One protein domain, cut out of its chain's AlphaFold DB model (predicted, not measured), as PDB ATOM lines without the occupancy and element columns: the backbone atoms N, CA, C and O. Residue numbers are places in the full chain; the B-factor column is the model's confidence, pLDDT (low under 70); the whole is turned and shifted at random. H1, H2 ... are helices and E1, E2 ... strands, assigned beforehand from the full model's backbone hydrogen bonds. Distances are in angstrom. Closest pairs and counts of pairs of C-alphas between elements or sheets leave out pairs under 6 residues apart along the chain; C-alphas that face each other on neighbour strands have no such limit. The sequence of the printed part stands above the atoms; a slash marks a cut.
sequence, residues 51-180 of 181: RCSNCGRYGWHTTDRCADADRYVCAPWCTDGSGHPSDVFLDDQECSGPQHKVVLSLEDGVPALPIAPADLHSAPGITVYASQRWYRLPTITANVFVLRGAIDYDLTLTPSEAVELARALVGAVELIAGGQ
ATOM      1  N   ARG A  51     158.707  89.102  31.333       69.25
ATOM      2  CA  ARG A  51     157.862  87.962  31.701       69.25
ATOM      3  C   ARG A  51     156.422  88.450  31.805       69.25
ATOM      4  O   ARG A  51     156.117  89.274  32.665       69.25
ATOM      5  N   CYS A  52     155.541  87.941  30.952       66.50
ATOM      6  CA  CYS A  52     154.129  88.284  31.017       66.50
ATOM      7  C   CYS A  52     153.480  87.635  32.248       66.50
ATOM      8  O   CYS A  52     153.546  86.416  32.414       66.50
ATOM      9  N   SER A  53     152.813  88.430  33.088       67.19
ATOM     10  CA  SER A  53     152.099  87.912  34.265       67.19
ATOM     11  C   SER A  53     150.845  87.105  33.910       67.19
ATOM     12  O   SER A  53     150.430  86.289  34.725       67.19
ATOM     13  N   ASN A  54     150.271  87.293  32.712       59.94
ATOM     14  CA  ASN A  54     149.060  86.584  32.275       59.94
ATOM     15  C   ASN A  54     149.362  85.181  31.723       59.94
ATOM     16  O   ASN A  54     148.727  84.221  32.138       59.94
ATOM     17  N   CYS A  55     150.347  85.026  30.828       65.06
ATOM     18  CA  CYS A  55     150.664  83.720  30.222       65.06
ATOM     19  C   CYS A  55     151.927  83.044  30.783       65.06
ATOM     20  O   CYS A  55     152.249  81.917  30.408       65.06
ATOM     21  N   GLY A  56     152.691  83.729  31.641       63.69
ATOM     22  CA  GLY A  56     153.925  83.217  32.244       63.69
ATOM     23  C   GLY A  56     155.119  83.079  31.288       63.69
ATOM     24  O   GLY A  56     156.198  82.684  31.740       63.69
ATOM     25  N   ARG A  57     154.952  83.408  29.998       62.72
ATOM     26  CA  ARG A  57     155.992  83.336  28.956       62.72
ATOM     27  C   ARG A  57     156.832  84.618  28.924       62.72
ATOM     28  O   ARG A  57     156.333  85.706  29.209       62.72
ATOM     29  N   TYR A  58     158.108  84.486  28.566       66.12
ATOM     30  CA  TYR A  58     158.962  85.623  28.215       66.12
ATOM     31  C   TYR A  58     158.713  85.984  26.751       66.12
ATOM     32  O   TYR A  58     158.769  85.110  25.887       66.12
ATOM     33  N   GLY A  59     158.426  87.251  26.460       66.88
ATOM     34  CA  GLY A  59     158.151  87.683  25.092       66.88
ATOM     35  C   GLY A  59     158.149  89.197  24.932       66.88
ATOM     36  O   GLY A  59     158.165  89.936  25.911       66.88
ATOM     37  N   TRP A  60     158.102  89.643  23.676       63.25
ATOM     38  CA  TRP A  60     158.139  91.054  23.267       63.25
ATOM     39  C   TRP A  60     156.779  91.756  23.374       63.25
ATOM     40  O   TRP A  60     156.438  92.599  22.546       63.25
ATOM     41  N   HIS A  61     155.966  91.387  24.361       62.81
ATOM     42  CA  HIS A  61     154.681  92.028  24.607       62.81
ATOM     43  C   HIS A  61     154.530  92.347  26.090       62.81
ATOM     44  O   HIS A  61     154.977  91.611  26.970       62.81
ATOM     45  N   THR A  62     153.878  93.464  26.373       67.00
ATOM     46  CA  THR A  62     153.449  93.812  27.722       67.00
ATOM     47  C   THR A  62     152.223  92.973  28.108       67.00
ATOM     48  O   THR A  62     151.576  92.357  27.254       67.00
ATOM     49  N   THR A  63     151.914  92.877  29.404       64.25
ATOM     50  CA  THR A  63     150.784  92.068  29.902       64.25
ATOM     51  C   THR A  63     149.441  92.502  29.296       64.25
ATOM     52  O   THR A  63     148.624  91.647  28.974       64.25
ATOM     53  N   ASP A  64     149.255  93.800  29.038       63.06
ATOM     54  CA  ASP A  64     148.079  94.397  28.377       63.06
ATOM     55  C   ASP A  64     147.954  94.063  26.880       63.06
ATOM     56  O   ASP A  64     146.908  94.301  26.284       63.06
ATOM     57  N   ARG A  65     149.001  93.499  26.264       65.06
ATOM     58  CA  ARG A  65     149.019  93.059  24.856       65.06
ATOM     59  C   ARG A  65     149.209  91.554  24.708       65.06
ATOM     60  O   ARG A  65     149.591  91.075  23.642       65.06
ATOM     61  N   CYS A  66     149.008  90.805  25.788       65.81
ATOM     62  CA  CYS A  66     149.086  89.358  25.736       65.81
ATOM     63  C   CYS A  66     147.912  88.818  24.913       65.81
ATOM     64  O   CYS A  66     146.765  89.122  25.216       65.81
ATOM     65  N   ALA A  67     148.187  87.994  23.901       66.31
ATOM     66  CA  ALA A  67     147.133  87.291  23.162       66.31
ATOM     67  C   ALA A  67     146.312  86.351  24.069       66.31
ATOM     68  O   ALA A  67     145.168  86.050  23.763       66.31
ATOM     69  N   ASP A  68     146.884  85.950  25.212       62.19
ATOM     70  CA  ASP A  68     146.218  85.186  26.268       62.19
ATOM     71  C   ASP A  68     145.638  86.096  27.376       62.19
ATOM     72  O   ASP A  68     145.327  85.611  28.458       62.19
ATOM     73  N   ALA A  69     145.533  87.419  27.179       58.88
ATOM     74  CA  ALA A  69     144.957  88.316  28.191       58.88
ATOM     75  C   ALA A  69     143.480  88.005  28.485       58.88
ATOM     76  O   ALA A  69     143.033  88.228  29.606       58.88
ATOM     77  N   ASP A  70     142.776  87.427  27.511       59.50
ATOM     78  CA  ASP A  70     141.401  86.941  27.648       59.50
ATOM     79  C   ASP A  70     141.337  85.465  28.087       59.50
ATOM     80  O   ASP A  70     140.268  84.855  28.089       59.50
ATOM     81  N   ARG A  71     142.472  84.848  28.441       67.00
ATOM     82  CA  ARG A  71     142.504  83.447  28.862       67.00
ATOM     83  C   ARG A  71     141.971  83.305  30.281       67.00
ATOM     84  O   ARG A  71     142.336  84.055  31.185       67.00
ATOM     85  N   TYR A  72     141.146  82.288  30.485       74.12
ATOM     86  CA  TYR A  72     140.597  81.963  31.792       74.12
ATOM     87  C   TYR A  72     141.685  81.584  32.776       74.12
ATOM     88  O   TYR A  72     142.466  80.654  32.561       74.12
ATOM     89  N   VAL A  73     141.732  82.337  33.871       82.38
ATOM     90  CA  VAL A  73     142.624  82.066  34.987       82.38
ATOM     91  C   VAL A  73     141.884  81.150  35.943       82.38
ATOM     92  O   VAL A  73     140.898  81.553  36.561       82.38
ATOM     93  N   CYS A  74     142.373  79.917  36.063       88.88
ATOM     94  CA  CYS A  74     141.809  78.971  37.008       88.88
ATOM     95  C   CYS A  74     141.866  79.515  38.439       88.88
ATOM     96  O   CYS A  74     142.851  80.128  38.861       88.88
ATOM     97  N   ALA A  75     140.830  79.214  39.217       90.62
ATOM     98  CA  ALA A  75     140.867  79.409  40.654       90.62
ATOM     99  C   ALA A  75     141.985  78.546  41.285       90.62
ATOM    100  O   ALA A  75     142.272  77.456  40.785       90.62
ATOM    101  N   PRO A  76     142.590  78.970  42.412       91.69
ATOM    102  CA  PRO A  76     143.714  78.256  43.032       91.69
ATOM    103  C   PRO A  76     143.357  76.854  43.551       91.69
ATOM    104  O   PRO A  76     144.247  76.069  43.858       91.69
ATOM    105  N   TRP A  77     142.066  76.549  43.675       93.12
ATOM    106  CA  TRP A  77     141.537  75.249  44.087       93.12
ATOM    107  C   TRP A  77     141.086  74.376  42.903       93.12
ATOM    108  O   TRP A  77     140.595  73.274  43.130       93.12
ATOM    109  N   CYS A  78     141.214  74.852  41.658       94.56
ATOM    110  CA  CYS A  78     140.835  74.087  40.472       94.56
ATOM    111  C   CYS A  78     141.750  72.869  40.298       94.56
ATOM    112  O   CYS A  78     142.973  72.995  40.338       94.56
ATOM    113  N   THR A  79     141.150  71.701  40.078       93.81
ATOM    114  CA  THR A  79     141.881  70.433  39.947       93.81
ATOM    115  C   THR A  79     142.586  70.301  38.596       93.81
ATOM    116  O   THR A  79     143.655  69.704  38.531       93.81
ATOM    117  N   ASP A  80     142.009  70.861  37.528       88.75
ATOM    118  CA  ASP A  80     142.618  70.854  36.191       88.75
ATOM    119  C   ASP A  80     143.778  71.861  36.101       88.75
ATOM    120  O   ASP A  80     144.890  71.526  35.699       88.75
ATOM    121  N   GLY A  81     143.537  73.111  36.516       84.31
ATOM    122  CA  GLY A  81     144.562  74.160  36.582       84.31
ATOM    123  C   GLY A  81     145.159  74.579  35.228       84.31
ATOM    124  O   GLY A  81     146.063  75.416  35.197       84.31
ATOM    125  N   SER A  82     144.672  74.036  34.109       82.00
ATOM    126  CA  SER A  82     145.242  74.253  32.772       82.00
ATOM    127  C   SER A  82     144.746  75.540  32.090       82.00
ATOM    128  O   SER A  82     145.256  75.947  31.035       82.00
ATOM    129  N   GLY A  83     143.757  76.203  32.696       81.06
ATOM    130  CA  GLY A  83     143.033  77.316  32.090       81.06
ATOM    131  C   GLY A  83     142.032  76.865  31.028       81.06
ATOM    132  O   GLY A  83     141.722  77.664  30.150       81.06
ATOM    133  N   HIS A  84     141.576  75.605  31.081       84.56
ATOM    134  CA  HIS A  84     140.478  75.072  30.268       84.56
ATOM    135  C   HIS A  84     140.628  75.265  28.739       84.56
ATOM    136  O   HIS A  84     139.688  75.680  28.065       84.56
ATOM    137  N   PRO A  85     141.801  74.977  28.132       81.12
ATOM    138  CA  PRO A  85     142.050  75.268  26.719       81.12
ATOM    139  C   PRO A  85     141.290  74.344  25.753       81.12
ATOM    140  O   PRO A  85     141.248  74.626  24.557       81.12
ATOM    141  N   SER A  86     140.743  73.225  26.242       82.69
ATOM    142  CA  SER A  86     139.876  72.322  25.475       82.69
ATOM    143  C   SER A  86     138.441  72.826  25.353       82.69
ATOM    144  O   SER A  86     137.708  72.356  24.482       82.69
ATOM    145  N   ASP A  87     138.048  73.761  26.215       82.00
ATOM    146  CA  ASP A  87     136.668  74.199  26.355       82.00
ATOM    147  C   ASP A  87     136.443  75.354  25.374       82.00
ATOM    148  O   ASP A  87     136.912  76.484  25.556       82.00
ATOM    149  N   VAL A  88     135.796  75.010  24.255       80.19
ATOM    150  CA  VAL A  88     135.648  75.878  23.076       80.19
ATOM    151  C   VAL A  88     134.812  77.114  23.396       80.19
ATOM    152  O   VAL A  88     135.098  78.199  22.885       80.19
ATOM    153  N   PHE A  89     133.781  76.961  24.227       80.94
ATOM    154  CA  PHE A  89     132.923  78.060  24.647       80.94
ATOM    155  C   PHE A  89     133.330  78.558  26.032       80.94
ATOM    156  O   PHE A  89     133.638  77.776  26.925       80.94
ATOM    157  N   LEU A  90     133.286  79.879  26.228       79.50
ATOM    158  CA  LEU A  90     133.606  80.498  27.520       79.50
ATOM    159  C   LEU A  90     132.713  79.971  28.651       79.50
ATOM    160  O   LEU A  90     133.175  79.827  29.775       79.50
ATOM    161  N   ASP A  91     131.453  79.649  28.356       80.00
ATOM    162  CA  ASP A  91     130.518  79.107  29.347       80.00
ATOM    163  C   ASP A  91     130.852  77.668  29.780       80.00
ATOM    164  O   ASP A  91     130.419  77.257  30.860       80.00
ATOM    165  N   ASP A  92     131.640  76.937  28.985       81.06
ATOM    166  CA  ASP A  92     132.117  75.586  29.306       81.06
ATOM    167  C   ASP A  92     133.404  75.614  30.146       81.06
ATOM    168  O   ASP A  92     133.778  74.608  30.744       81.06
ATOM    169  N   GLN A  93     134.075  76.770  30.228       87.25
ATOM    170  CA  GLN A  93     135.271  76.951  31.046       87.25
ATOM    171  C   GLN A  93     134.872  77.030  32.524       87.25
ATOM    172  O   GLN A  93     134.534  78.094  33.063       87.25
ATOM    173  N   GLU A  94     134.893  75.872  33.182       90.62
ATOM    174  CA  GLU A  94     134.465  75.695  34.567       90.62
ATOM    175  C   GLU A  94     135.576  75.093  35.432       90.62
ATOM    176  O   GLU A  94     135.907  73.911  35.334       90.62
ATOM    177  N   CYS A  95     136.094  75.883  36.377       93.62
ATOM    178  CA  CYS A  95     136.933  75.335  37.433       93.62
ATOM    179  C   CYS A  95     136.124  74.373  38.300       93.62
ATOM    180  O   CYS A  95     135.131  74.780  38.901       93.62
ATOM    181  N   SER A  96     136.620  73.146  38.449       94.69
ATOM    182  CA  SER A  96     136.088  72.155  39.387       94.69
ATOM    183  C   SER A  96     137.142  71.786  40.429       94.69
ATOM    184  O   SER A  96     138.262  71.375  40.104       94.69
ATOM    185  N   GLY A  97     136.794  71.962  41.700       95.38
ATOM    186  CA  GLY A  97     137.615  71.553  42.832       95.38
ATOM    187  C   GLY A  97     137.554  70.045  43.095       95.38
ATOM    188  O   GLY A  97     136.831  69.318  42.408       95.38
ATOM    189  N   PRO A  98     138.295  69.561  44.106       94.19
ATOM    190  CA  PRO A  98     138.232  68.171  44.531       94.19
ATOM    191  C   PRO A  98     136.807  67.767  44.915       94.19
ATOM    192  O   PRO A  98     136.096  68.518  45.586       94.19
ATOM    193  N   GLN A  99     136.406  66.568  44.501       92.25
ATOM    194  CA  GLN A  99     135.062  66.057  44.741       92.25
ATOM    195  C   GLN A  99     135.008  65.182  45.992       92.25
ATOM    196  O   GLN A  99     135.826  64.278  46.179       92.25
ATOM    197  N   HIS A 100     134.006  65.430  46.834       90.81
ATOM    198  CA  HIS A 100     133.746  64.672  48.052       90.81
ATOM    199  C   HIS A 100     132.372  64.017  47.979       90.81
ATOM    200  O   HIS A 100     131.353  64.704  47.971       90.81
ATOM    201  N   LYS A 101     132.341  62.683  47.950       89.19
ATOM    202  CA  LYS A 101     131.098  61.918  47.857       89.19
ATOM    203  C   LYS A 101     130.669  61.359  49.209       89.19
ATOM    204  O   LYS A 101     131.416  60.623  49.851       89.19
ATOM    205  N   VAL A 102     129.433  61.657  49.597       88.81
ATOM    206  CA  VAL A 102     128.730  61.031  50.720       88.81
ATOM    207  C   VAL A 102     127.773  59.990  50.157       88.81
ATOM    208  O   VAL A 102     126.792  60.326  49.496       88.81
ATOM    209  N   VAL A 103     128.069  58.716  50.395       86.94
ATOM    210  CA  VAL A 103     127.226  57.599  49.951       86.94
ATOM    211  C   VAL A 103     125.996  57.484  50.855       86.94
ATOM    212  O   VAL A 103     126.120  57.454  52.081       86.94
ATOM    213  N   LEU A 104     124.807  57.392  50.256       84.81
ATOM    214  CA  LEU A 104     123.541  57.282  50.985       84.81
ATOM    215  C   LEU A 104     123.212  55.806  51.251       84.81
ATOM    216  O   LEU A 104     122.507  55.164  50.483       84.81
ATOM    217  N   SER A 105     123.729  55.252  52.352       79.12
ATOM    218  CA  SER A 105     123.663  53.808  52.666       79.12
ATOM    219  C   SER A 105     122.270  53.230  52.924       79.12
ATOM    220  O   SER A 105     122.146  52.019  53.073       79.12
ATOM    221  N   LEU A 106     121.244  54.073  53.042       80.25
ATOM    222  CA  LEU A 106     119.855  53.633  53.208       80.25
ATOM    223  C   LEU A 106     119.161  53.349  51.870       80.25
ATOM    224  O   LEU A 106     118.071  52.785  51.868       80.25
ATOM    225  N   GLU A 107     119.774  53.735  50.753       73.94
ATOM    226  CA  GLU A 107     119.255  53.438  49.425       73.94
ATOM    227  C   GLU A 107     119.475  51.964  49.060       73.94
ATOM    228  O   GLU A 107     120.438  51.312  49.478       73.94
ATOM    229  N   ASP A 108     118.585  51.422  48.234       71.25
ATOM    230  CA  ASP A 108     118.726  50.051  47.756       71.25
ATOM    231  C   ASP A 108     119.928  49.914  46.804       71.25
ATOM    232  O   ASP A 108     120.065  50.659  45.832       71.25
ATOM    233  N   GLY A 109     120.743  48.876  47.014       70.06
ATOM    234  CA  GLY A 109     121.894  48.559  46.157       70.06
ATOM    235  C   GLY A 109     123.210  49.205  46.595       70.06
ATOM    236  O   GLY A 109     124.204  49.100  45.880       70.06
ATOM    237  N   VAL A 110     123.236  49.844  47.765       71.75
ATOM    238  CA  VAL A 110     124.443  50.466  48.322       71.75
ATOM    239  C   VAL A 110     125.255  49.458  49.141       71.75
ATOM    240  O   VAL A 110     124.665  48.647  49.859       71.75
ATOM    241  N   PRO A 111     126.602  49.465  49.060       68.81
ATOM    242  CA  PRO A 111     127.428  48.608  49.902       68.81
ATOM    243  C   PRO A 111     127.168  48.864  51.392       68.81
ATOM    244  O   PRO A 111     127.132  50.008  51.851       68.81
ATOM    245  N   ALA A 112     127.019  47.778  52.154       62.44
ATOM    246  CA  ALA A 112     126.952  47.839  53.608       62.44
ATOM    247  C   ALA A 112     128.280  48.372  54.175       62.44
ATOM    248  O   ALA A 112     129.352  48.073  53.652       62.44
ATOM    249  N   LEU A 113     128.199  49.165  55.247       63.12
ATOM    250  CA  LEU A 113     129.362  49.756  55.916       63.12
ATOM    251  C   LEU A 113     130.441  48.704  56.275       63.12
ATOM    252  O   LEU A 113     130.088  47.584  56.650       63.12
ATOM    253  N   PRO A 114     131.741  49.078  56.265       56.88
ATOM    254  CA  PRO A 114     132.269  50.414  55.979       56.88
ATOM    255  C   PRO A 114     132.289  50.732  54.474       56.88
ATOM    256  O   PRO A 114     132.733  49.928  53.659       56.88
ATOM    257  N   ILE A 115     131.812  51.933  54.121       61.03
ATOM    258  CA  ILE A 115     131.795  52.458  52.750       61.03
ATOM    259  C   ILE A 115     133.249  52.575  52.276       61.03
ATOM    260  O   ILE A 115     134.001  53.417  52.766       61.03
ATOM    261  N   ALA A 116     133.659  51.727  51.333       62.72
ATOM    262  CA  ALA A 116     134.846  51.999  50.530       62.72
ATOM    263  C   ALA A 116     134.596  53.263  49.685       62.72
ATOM    264  O   ALA A 116     133.436  53.541  49.367       62.72
ATOM    265  N   PRO A 117     135.638  54.024  49.298       65.88
ATOM    266  CA  PRO A 117     135.473  55.132  48.363       65.88
ATOM    267  C   PRO A 117     134.723  54.637  47.123       65.88
ATOM    268  O   PRO A 117     135.216  53.772  46.402       65.88
ATOM    269  N   ALA A 118     133.507  55.136  46.920       69.50
ATOM    270  CA  ALA A 118     132.733  54.843  45.726       69.50
ATOM    271  C   ALA A 118     133.128  55.853  44.651       69.50
ATOM    272  O   ALA A 118     133.217  57.051  44.931       69.50
ATOM    273  N   ASP A 119     133.331  55.385  43.421       76.62
ATOM    274  CA  ASP A 119     133.363  56.298  42.283       76.62
ATOM    275  C   ASP A 119     132.025  57.050  42.161       76.62
ATOM    276  O   ASP A 119     131.013  56.716  42.792       76.62
ATOM    277  N   LEU A 120     132.024  58.113  41.361       74.38
ATOM    278  CA  LEU A 120     130.915  59.063  41.285       74.38
ATOM    279  C   LEU A 120     129.587  58.434  40.862       74.38
ATOM    280  O   LEU A 120     128.549  58.915  41.309       74.38
ATOM    281  N   HIS A 121     129.601  57.314  40.138       77.44
ATOM    282  CA  HIS A 121     128.389  56.721  39.569       77.44
ATOM    283  C   HIS A 121     128.094  55.295  40.062       77.44
ATOM    284  O   HIS A 121     127.017  54.771  39.785       77.44
ATOM    285  N   SER A 122     128.987  54.663  40.829       78.44
ATOM    286  CA  SER A 122     128.775  53.291  41.322       78.44
ATOM    287  C   SER A 122     127.844  53.167  42.516       78.44
ATOM    288  O   SER A 122     127.379  52.068  42.809       78.44
ATOM    289  N   ALA A 123     127.554  54.267  43.208       83.12
ATOM    290  CA  ALA A 123     126.667  54.269  44.366       83.12
ATOM    291  C   ALA A 123     125.805  55.539  44.412       83.12
ATOM    292  O   ALA A 123     126.313  56.605  44.064       83.12
ATOM    293  N   PRO A 124     124.550  55.477  44.886       86.25
ATOM    294  CA  PRO A 124     123.751  56.652  45.196       86.25
ATOM    295  C   PRO A 124     124.457  57.501  46.252       86.25
ATOM    296  O   PRO A 124     125.056  56.981  47.203       86.25
ATOM    297  N   GLY A 125     124.410  58.815  46.085       88.06
ATOM    298  CA  GLY A 125     125.196  59.703  46.921       88.06
ATOM    299  C   GLY A 125     124.969  61.171  46.634       88.06
ATOM    300  O   GLY A 125     124.323  61.541  45.656       88.06
ATOM    301  N   ILE A 126     125.558  61.993  47.493       91.12
ATOM    302  CA  ILE A 126     125.698  63.426  47.276       91.12
ATOM    303  C   ILE A 126     127.183  63.707  47.068       91.12
ATOM    304  O   ILE A 126     127.990  63.444  47.961       91.12
ATOM    305  N   THR A 127     127.546  64.222  45.897       92.38
ATOM    306  CA  THR A 127     128.908  64.672  45.595       92.38
ATOM    307  C   THR A 127     128.975  66.181  45.742       92.38
ATOM    308  O   THR A 127     128.194  66.894  45.123       92.38
ATOM    309  N   VAL A 128     129.914  66.678  46.541       94.88
ATOM    310  CA  VAL A 128     130.091  68.109  46.801       94.88
ATOM    311  C   VAL A 128     131.467  68.559  46.328       94.88
ATOM    312  O   VAL A 128     132.465  67.889  46.604       94.88
ATOM    313  N   TYR A 129     131.525  69.691  45.630       95.88
ATOM    314  CA  TYR A 129     132.771  70.304  45.167       95.88
ATOM    315  C   TYR A 129     132.624  71.814  44.969       95.88
ATOM    316  O   TYR A 129     131.521  72.339  44.816       95.88
ATOM    317  N   ALA A 130     133.753  72.522  44.992       97.25
ATOM    318  CA  ALA A 130     133.801  73.924  44.595       97.25
ATOM    319  C   ALA A 130     133.735  74.030  43.069       97.25
ATOM    320  O   ALA A 130     134.431  73.293  42.371       97.25
ATOM    321  N   SER A 131     132.929  74.954  42.567       95.56
ATOM    322  CA  SER A 131     132.757  75.213  41.142       95.56
ATOM    323  C   SER A 131     132.836  76.707  40.862       95.56
ATOM    324  O   SER A 131     132.479  77.542  41.694       95.56
ATOM    325  N   GLN A 132     133.361  77.075  39.698       93.62
ATOM    326  CA  GLN A 132     133.362  78.459  39.245       93.62
ATOM    327  C   GLN A 132     133.397  78.473  37.728       93.62
ATOM    328  O   GLN A 132     134.340  77.979  37.126       93.62
ATOM    329  N   ARG A 133     132.396  79.100  37.115       88.38
ATOM    330  CA  ARG A 133     132.356  79.334  35.668       88.38
ATOM    331  C   ARG A 133     132.961  80.680  35.299       88.38
ATOM    332  O   ARG A 133     133.138  81.550  36.162       88.38
ATOM    333  N   TRP A 134     133.244  80.871  34.014       83.19
ATOM    334  CA  TRP A 134     133.654  82.158  33.456       83.19
ATOM    335  C   TRP A 134     132.755  83.312  33.946       83.19
ATOM    336  O   TRP A 134     131.529  83.256  33.851       83.19
ATOM    337  N   TYR A 135     133.365  84.357  34.523       81.62
ATOM    338  CA  TYR A 135     132.684  85.543  35.080       81.62
ATOM    339  C   TYR A 135     131.582  85.281  36.129       81.62
ATOM    340  O   TYR A 135     130.784  86.170  36.438       81.62
ATOM    341  N   ARG A 136     131.539  84.088  36.731       86.94
ATOM    342  CA  ARG A 136     130.652  83.782  37.858       86.94
ATOM    343  C   ARG A 136     131.419  83.802  39.174       86.94
ATOM    344  O   ARG A 136     132.638  83.627  39.220       86.94
ATOM    345  N   LEU A 137     130.680  84.045  40.253       91.56
ATOM    346  CA  LEU A 137     131.211  83.892  41.603       91.56
ATOM    347  C   LEU A 137     131.453  82.401  41.890       91.56
ATOM    348  O   LEU A 137     130.700  81.574  41.374       91.56
ATOM    349  N   PRO A 138     132.459  82.057  42.712       94.62
ATOM    350  CA  PRO A 138     132.632  80.697  43.197       94.62
ATOM    351  C   PRO A 138     131.384  80.202  43.930       94.62
ATOM    352  O   PRO A 138     130.820  80.909  44.772       94.62
ATOM    353  N   THR A 139     131.002  78.969  43.642       97.12
ATOM    354  CA  THR A 139     129.856  78.274  44.222       97.12
ATOM    355  C   THR A 139     130.272  76.915  44.769       97.12
ATOM    356  O   THR A 139     131.364  76.414  44.504       97.12
ATOM    357  N   ILE A 140     129.397  76.323  45.572       97.75
ATOM    358  CA  ILE A 140     129.465  74.924  45.967       97.75
ATOM    359  C   ILE A 140     128.398  74.186  45.169       97.75
ATOM    360  O   ILE A 140     127.211  74.473  45.326       97.75
ATOM    361  N   THR A 141     128.819  73.250  44.325       95.88
ATOM    362  CA  THR A 141     127.901  72.343  43.636       95.88
ATOM    363  C   THR A 141     127.723  71.093  44.485       95.88
ATOM    364  O   THR A 141     128.703  70.446  44.858       95.88
ATOM    365  N   ALA A 142     126.473  70.760  44.799       94.62
ATOM    366  CA  ALA A 142     126.077  69.496  45.396       94.62
ATOM    367  C   ALA A 142     125.234  68.713  44.385       94.62
ATOM    368  O   ALA A 142     124.081  69.050  44.123       94.62
ATOM    369  N   ASN A 143     125.840  67.677  43.825       91.31
ATOM    370  CA  ASN A 143     125.245  66.776  42.856       91.31
ATOM    371  C   ASN A 143     124.595  65.594  43.584       91.31
ATOM    372  O   ASN A 143     125.272  64.881  44.332       91.31
ATOM    373  N   VAL A 144     123.290  65.400  43.400       89.19
ATOM    374  CA  VAL A 144     122.544  64.280  43.988       89.19
ATOM    375  C   VAL A 144     122.331  63.211  42.928       89.19
ATOM    376  O   VAL A 144     121.577  63.425  41.983       89.19
ATOM    377  N   PHE A 145     122.945  62.046  43.132       84.88
ATOM    378  CA  PHE A 145     122.871  60.916  42.213       84.88
ATOM    379  C   PHE A 145     122.062  59.760  42.813       84.88
ATOM    380  O   PHE A 145     122.380  59.264  43.900       84.88
ATOM    381  N   VAL A 146     121.046  59.287  42.079       79.88
ATOM    382  CA  VAL A 146     120.196  58.144  42.469       79.88
ATOM    383  C   VAL A 146     120.094  57.117  41.330       79.88
ATOM    384  O   VAL A 146     119.701  57.438  40.209       79.88
ATOM    385  N   LEU A 147     120.383  55.844  41.631       70.38
ATOM    386  CA  LEU A 147     120.467  54.745  40.650       70.38
ATOM    387  C   LEU A 147     119.120  54.314  40.035       70.38
ATOM    388  O   LEU A 147     119.105  53.666  38.991       70.38
ATOM    389  N   ARG A 148     117.979  54.659  40.647       63.28
ATOM    390  CA  ARG A 148     116.640  54.168  40.258       63.28
ATOM    391  C   ARG A 148     115.767  55.196  39.525       63.28
ATOM    392  O   ARG A 148     114.565  55.258  39.769       63.28
ATOM    393  N   GLY A 149     116.340  55.984  38.614       54.34
ATOM    394  CA  GLY A 149     115.522  56.859  37.757       54.34
ATOM    395  C   GLY A 149     116.186  58.074  37.113       54.34
ATOM    396  O   GLY A 149     115.453  58.930  36.636       54.34
ATOM    397  N   ALA A 150     117.523  58.161  37.077       57.06
ATOM    398  CA  ALA A 150     118.257  59.262  36.436       57.06
ATOM    399  C   ALA A 150     117.895  60.649  36.991       57.06
ATOM    400  O   ALA A 150     117.763  61.622  36.252       57.06
ATOM    401  N   ILE A 151     117.714  60.731  38.309       58.03
ATOM    402  CA  ILE A 151     117.693  62.025  38.969       58.03
ATOM    403  C   ILE A 151     119.147  62.426  39.192       58.03
ATOM    404  O   ILE A 151     119.831  61.830  40.024       58.03
ATOM    405  N   ASP A 152     119.575  63.393  38.387       70.56
ATOM    406  CA  ASP A 152     120.843  64.099  38.493       70.56
ATOM    407  C   ASP A 152     120.505  65.576  38.725       70.56
ATOM    408  O   ASP A 152     120.219  66.321  37.786       70.56
ATOM    409  N   TYR A 153     120.365  65.961  39.997       84.50
ATOM    410  CA  TYR A 153     120.096  67.353  40.355       84.50
ATOM    411  C   TYR A 153     121.353  67.984  40.925       84.50
ATOM    412  O   TYR A 153     121.870  67.542  41.953       84.50
ATOM    413  N   ASP A 154     121.761  69.080  40.295       88.62
ATOM    414  CA  ASP A 154     122.768  69.974  40.832       88.62
ATOM    415  C   ASP A 154     122.107  71.068  41.664       88.62
ATOM    416  O   ASP A 154     121.307  71.877  41.182       88.62
ATOM    417  N   LEU A 155     122.481  71.116  42.935       93.50
ATOM    418  CA  LEU A 155     122.232  72.255  43.801       93.50
ATOM    419  C   LEU A 155     123.465  73.149  43.759       93.50
ATOM    420  O   LEU A 155     124.549  72.745  44.173       93.50
ATOM    421  N   THR A 156     123.296  74.372  43.267       95.38
ATOM    422  CA  THR A 156     124.347  75.392  43.299       95.38
ATOM    423  C   THR A 156     124.102  76.309  44.486       95.38
ATOM    424  O   THR A 156     123.057  76.951  44.569       95.38
ATOM    425  N   LEU A 157     125.064  76.364  45.402       96.75
ATOM    426  CA  LEU A 157     124.989  77.153  46.626       96.75
ATOM    427  C   LEU A 157     126.092  78.205  46.633       96.75
ATOM    428  O   LEU A 157     127.223  77.957  46.208       96.75
ATOM    429  N   THR A 158     125.805  79.372  47.192       97.12
ATOM    430  CA  THR A 158     126.867  80.272  47.645       97.12
ATOM    431  C   THR A 158     127.647  79.622  48.799       97.12
ATOM    432  O   THR A 158     127.109  78.774  49.521       97.12
ATOM    433  N   PRO A 159     128.901  80.036  49.058       96.38
ATOM    434  CA  PRO A 159     129.658  79.534  50.204       96.38
ATOM    435  C   PRO A 159     128.934  79.715  51.549       96.38
ATOM    436  O   PRO A 159     129.017  78.847  52.417       96.38
ATOM    437  N   SER A 160     128.195  80.815  51.729       97.69
ATOM    438  CA  SER A 160     127.398  81.064  52.936       97.69
ATOM    439  C   SER A 160     126.228  80.094  53.087       97.69
ATOM    440  O   SER A 160     126.039  79.555  54.175       97.69
ATOM    441  N   GLU A 161     125.485  79.834  52.009       98.19
ATOM    442  CA  GLU A 161     124.364  78.883  52.025       98.19
ATOM    443  C   GLU A 161     124.855  77.457  52.286       98.19
ATOM    444  O   GLU A 161     124.244  76.725  53.059       98.19
ATOM    445  N   ALA A 162     126.003  77.074  51.717       97.31
ATOM    446  CA  ALA A 162     126.618  75.778  51.987       97.31
ATOM    447  C   ALA A 162     127.004  75.614  53.468       97.31
ATOM    448  O   ALA A 162     126.777  74.557  54.060       97.31
ATOM    449  N   VAL A 163     127.546  76.665  54.097       98.12
ATOM    450  CA  VAL A 163     127.853  76.668  55.537       98.12
ATOM    451  C   VAL A 163     126.580  76.567  56.379       98.12
ATOM    452  O   VAL A 163     126.562  75.845  57.376       98.12
ATOM    453  N   GLU A 164     125.519  77.281  56.005       98.31
ATOM    454  CA  GLU A 164     124.234  77.215  56.702       98.31
ATOM    455  C   GLU A 164     123.607  75.820  56.604       98.31
ATOM    456  O   GLU A 164     123.240  75.242  57.630       98.31
ATOM    457  N   LEU A 165     123.590  75.232  55.405       96.88
ATOM    458  CA  LEU A 165     123.131  73.863  55.180       96.88
ATOM    459  C   LEU A 165     123.933  72.860  56.019       96.88
ATOM    460  O   LEU A 165     123.348  72.022  56.705       96.88
ATOM    461  N   ALA A 166     125.265  72.971  56.029       96.50
ATOM    462  CA  ALA A 166     126.120  72.098  56.829       96.50
ATOM    463  C   ALA A 166     125.796  72.188  58.330       96.50
ATOM    464  O   ALA A 166     125.692  71.162  59.006       96.50
ATOM    465  N   ARG A 167     125.579  73.400  58.859       98.00
ATOM    466  CA  ARG A 167     125.178  73.596  60.263       98.00
ATOM    467  C   ARG A 167     123.813  72.987  60.561       98.00
ATOM    468  O   ARG A 167     123.662  72.355  61.604       98.00
ATOM    469  N   ALA A 168     122.842  73.150  59.664       97.69
ATOM    470  CA  ALA A 168     121.515  72.564  59.828       97.69
ATOM    471  C   ALA A 168     121.576  71.028  59.879       97.69
ATOM    472  O   ALA A 168     120.930  70.415  60.730       97.69
ATOM    473  N   LEU A 169     122.405  70.410  59.028       95.25
ATOM    474  CA  LEU A 169     122.630  68.961  59.035       95.25
ATOM    475  C   LEU A 169     123.248  68.483  60.356       95.25
ATOM    476  O   LEU A 169     122.749  67.528  60.948       95.25
ATOM    477  N   VAL A 170     124.290  69.162  60.851       95.50
ATOM    478  CA  VAL A 170     124.908  68.836  62.150       95.50
ATOM    479  C   VAL A 170     123.897  68.977  63.290       95.50
ATOM    480  O   VAL A 170     123.757  68.059  64.095       95.50
ATOM    481  N   GLY A 171     123.132  70.071  63.319       96.31
ATOM    482  CA  GLY A 171     122.100  70.281  64.336       96.31
ATOM    483  C   GLY A 171     121.030  69.182  64.336       96.31
ATOM    484  O   GLY A 171     120.621  68.719  65.398       96.31
ATOM    485  N   ALA A 172     120.612  68.699  63.162       95.44
ATOM    486  CA  ALA A 172     119.665  67.585  63.060       95.44
ATOM    487  C   ALA A 172     120.232  66.269  63.626       95.44
ATOM    488  O   ALA A 172     119.515  65.533  64.310       95.44
ATOM    489  N   VAL A 173     121.518  65.985  63.390       93.81
ATOM    490  CA  VAL A 173     122.205  64.818  63.974       93.81
ATOM    491  C   VAL A 173     122.228  64.910  65.500       93.81
ATOM    492  O   VAL A 173     121.902  63.936  66.183       93.81
ATOM    493  N   GLU A 174     122.561  66.081  66.044       94.81
ATOM    494  CA  GLU A 174     122.601  66.317  67.491       94.81
ATOM    495  C   GLU A 174     121.225  66.154  68.152       94.81
ATOM    496  O   GLU A 174     121.142  65.595  69.247       94.81
ATOM    497  N   LEU A 175     120.140  66.565  67.486       93.88
ATOM    498  CA  LEU A 175     118.773  66.361  67.981       93.88
ATOM    499  C   LEU A 175     118.430  64.874  68.145       93.88
ATOM    500  O   LEU A 175     117.845  64.486  69.157       93.88
ATOM    501  N   ILE A 176     118.814  64.033  67.180       90.00
ATOM    502  CA  ILE A 176     118.568  62.585  67.242       90.00
ATOM    503  C   ILE A 176     119.437  61.947  68.331       90.00
ATOM    504  O   ILE A 176     118.929  61.196  69.163       90.00
ATOM    505  N   ALA A 177     120.732  62.271  68.366       84.12
ATOM    506  CA  ALA A 177     121.666  61.714  69.344       84.12
ATOM    507  C   ALA A 177     121.344  62.150  70.788       84.12
ATOM    508  O   ALA A 177     121.506  61.373  71.728       84.12
ATOM    509  N   GLY A 178     120.860  63.383  70.975       72.19
ATOM    510  CA  GLY A 178     120.443  63.925  72.270       72.19
ATOM    511  C   GLY A 178     119.078  63.427  72.758       72.19
ATOM    512  O   GLY A 178     118.821  63.482  73.960       72.19
ATOM    513  N   GLY A 179     118.228  62.920  71.858       54.78
ATOM    514  CA  GLY A 179     116.911  62.347  72.164       54.78
ATOM    515  C   GLY A 179     116.922  60.869  72.576       54.78
ATOM    516  O   GLY A 179     115.881  60.346  72.960       54.78
ATOM    517  N   GLN A 180     118.073  60.192  72.520       51.69
ATOM    518  CA  GLN A 180     118.241  58.785  72.920       51.69
ATOM    519  C   GLN A 180     118.680  58.599  74.390       51.69
ATOM    520  O   GLN A 180     119.412  57.656  74.695       51.69
TER     521      GLN A 180
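What this domain is: This is residues 51 to 180 of the 181 residues of an uncharacterized protein of Mycobacterium kansasii (UniProt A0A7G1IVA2). There is little regular structure: a twisted antiparallel sheet, with the end of helix H1 sticking out and the loops of residues 51 to 93 making the other end. Along the 130 printed residues come E1 to E5, then H1; E2 to E5 form a meander, each strand the antiparallel neighbour of the one before. The class is mixed, with only 51 residues in named elements; the whole is loose, radius of gyration 20.0 A, spanning 70 by 29 by 24 A.

How they stand to each other: E3, residues 125 to 133, has E1, residues 94 to 96, and E2, residues 100 to 103, on one side; N 95 and O 132, and N 102 and O 126, are each 2.8 A apart. E4, residues 139 to 146, on the other side, forms a hairpin with E3; N 127 and O 143 are 2.8 A apart. E5, residues 151 to 157, forms a hairpin with E4; N 142 and O 155 are 2.8 A apart. H1, residues 159 to 178, only grazes the sheet, with residues 159 to 165; every O i to N i+4 pair is within hydrogen-bond range.

Where its parts are: E3 measures 23.7 A and H1 28.6 A. C-alpha 94 is at (134.465, 75.695, 34.567), C-alpha 178 at (120.443, 63.925, 72.270).

The domain as a whole: The printed part has no cut. E2 to E3 is a long link. Residues 51 to 71, 111 to 118, 148 to 151 and 179 to 180 have pLDDT under 70.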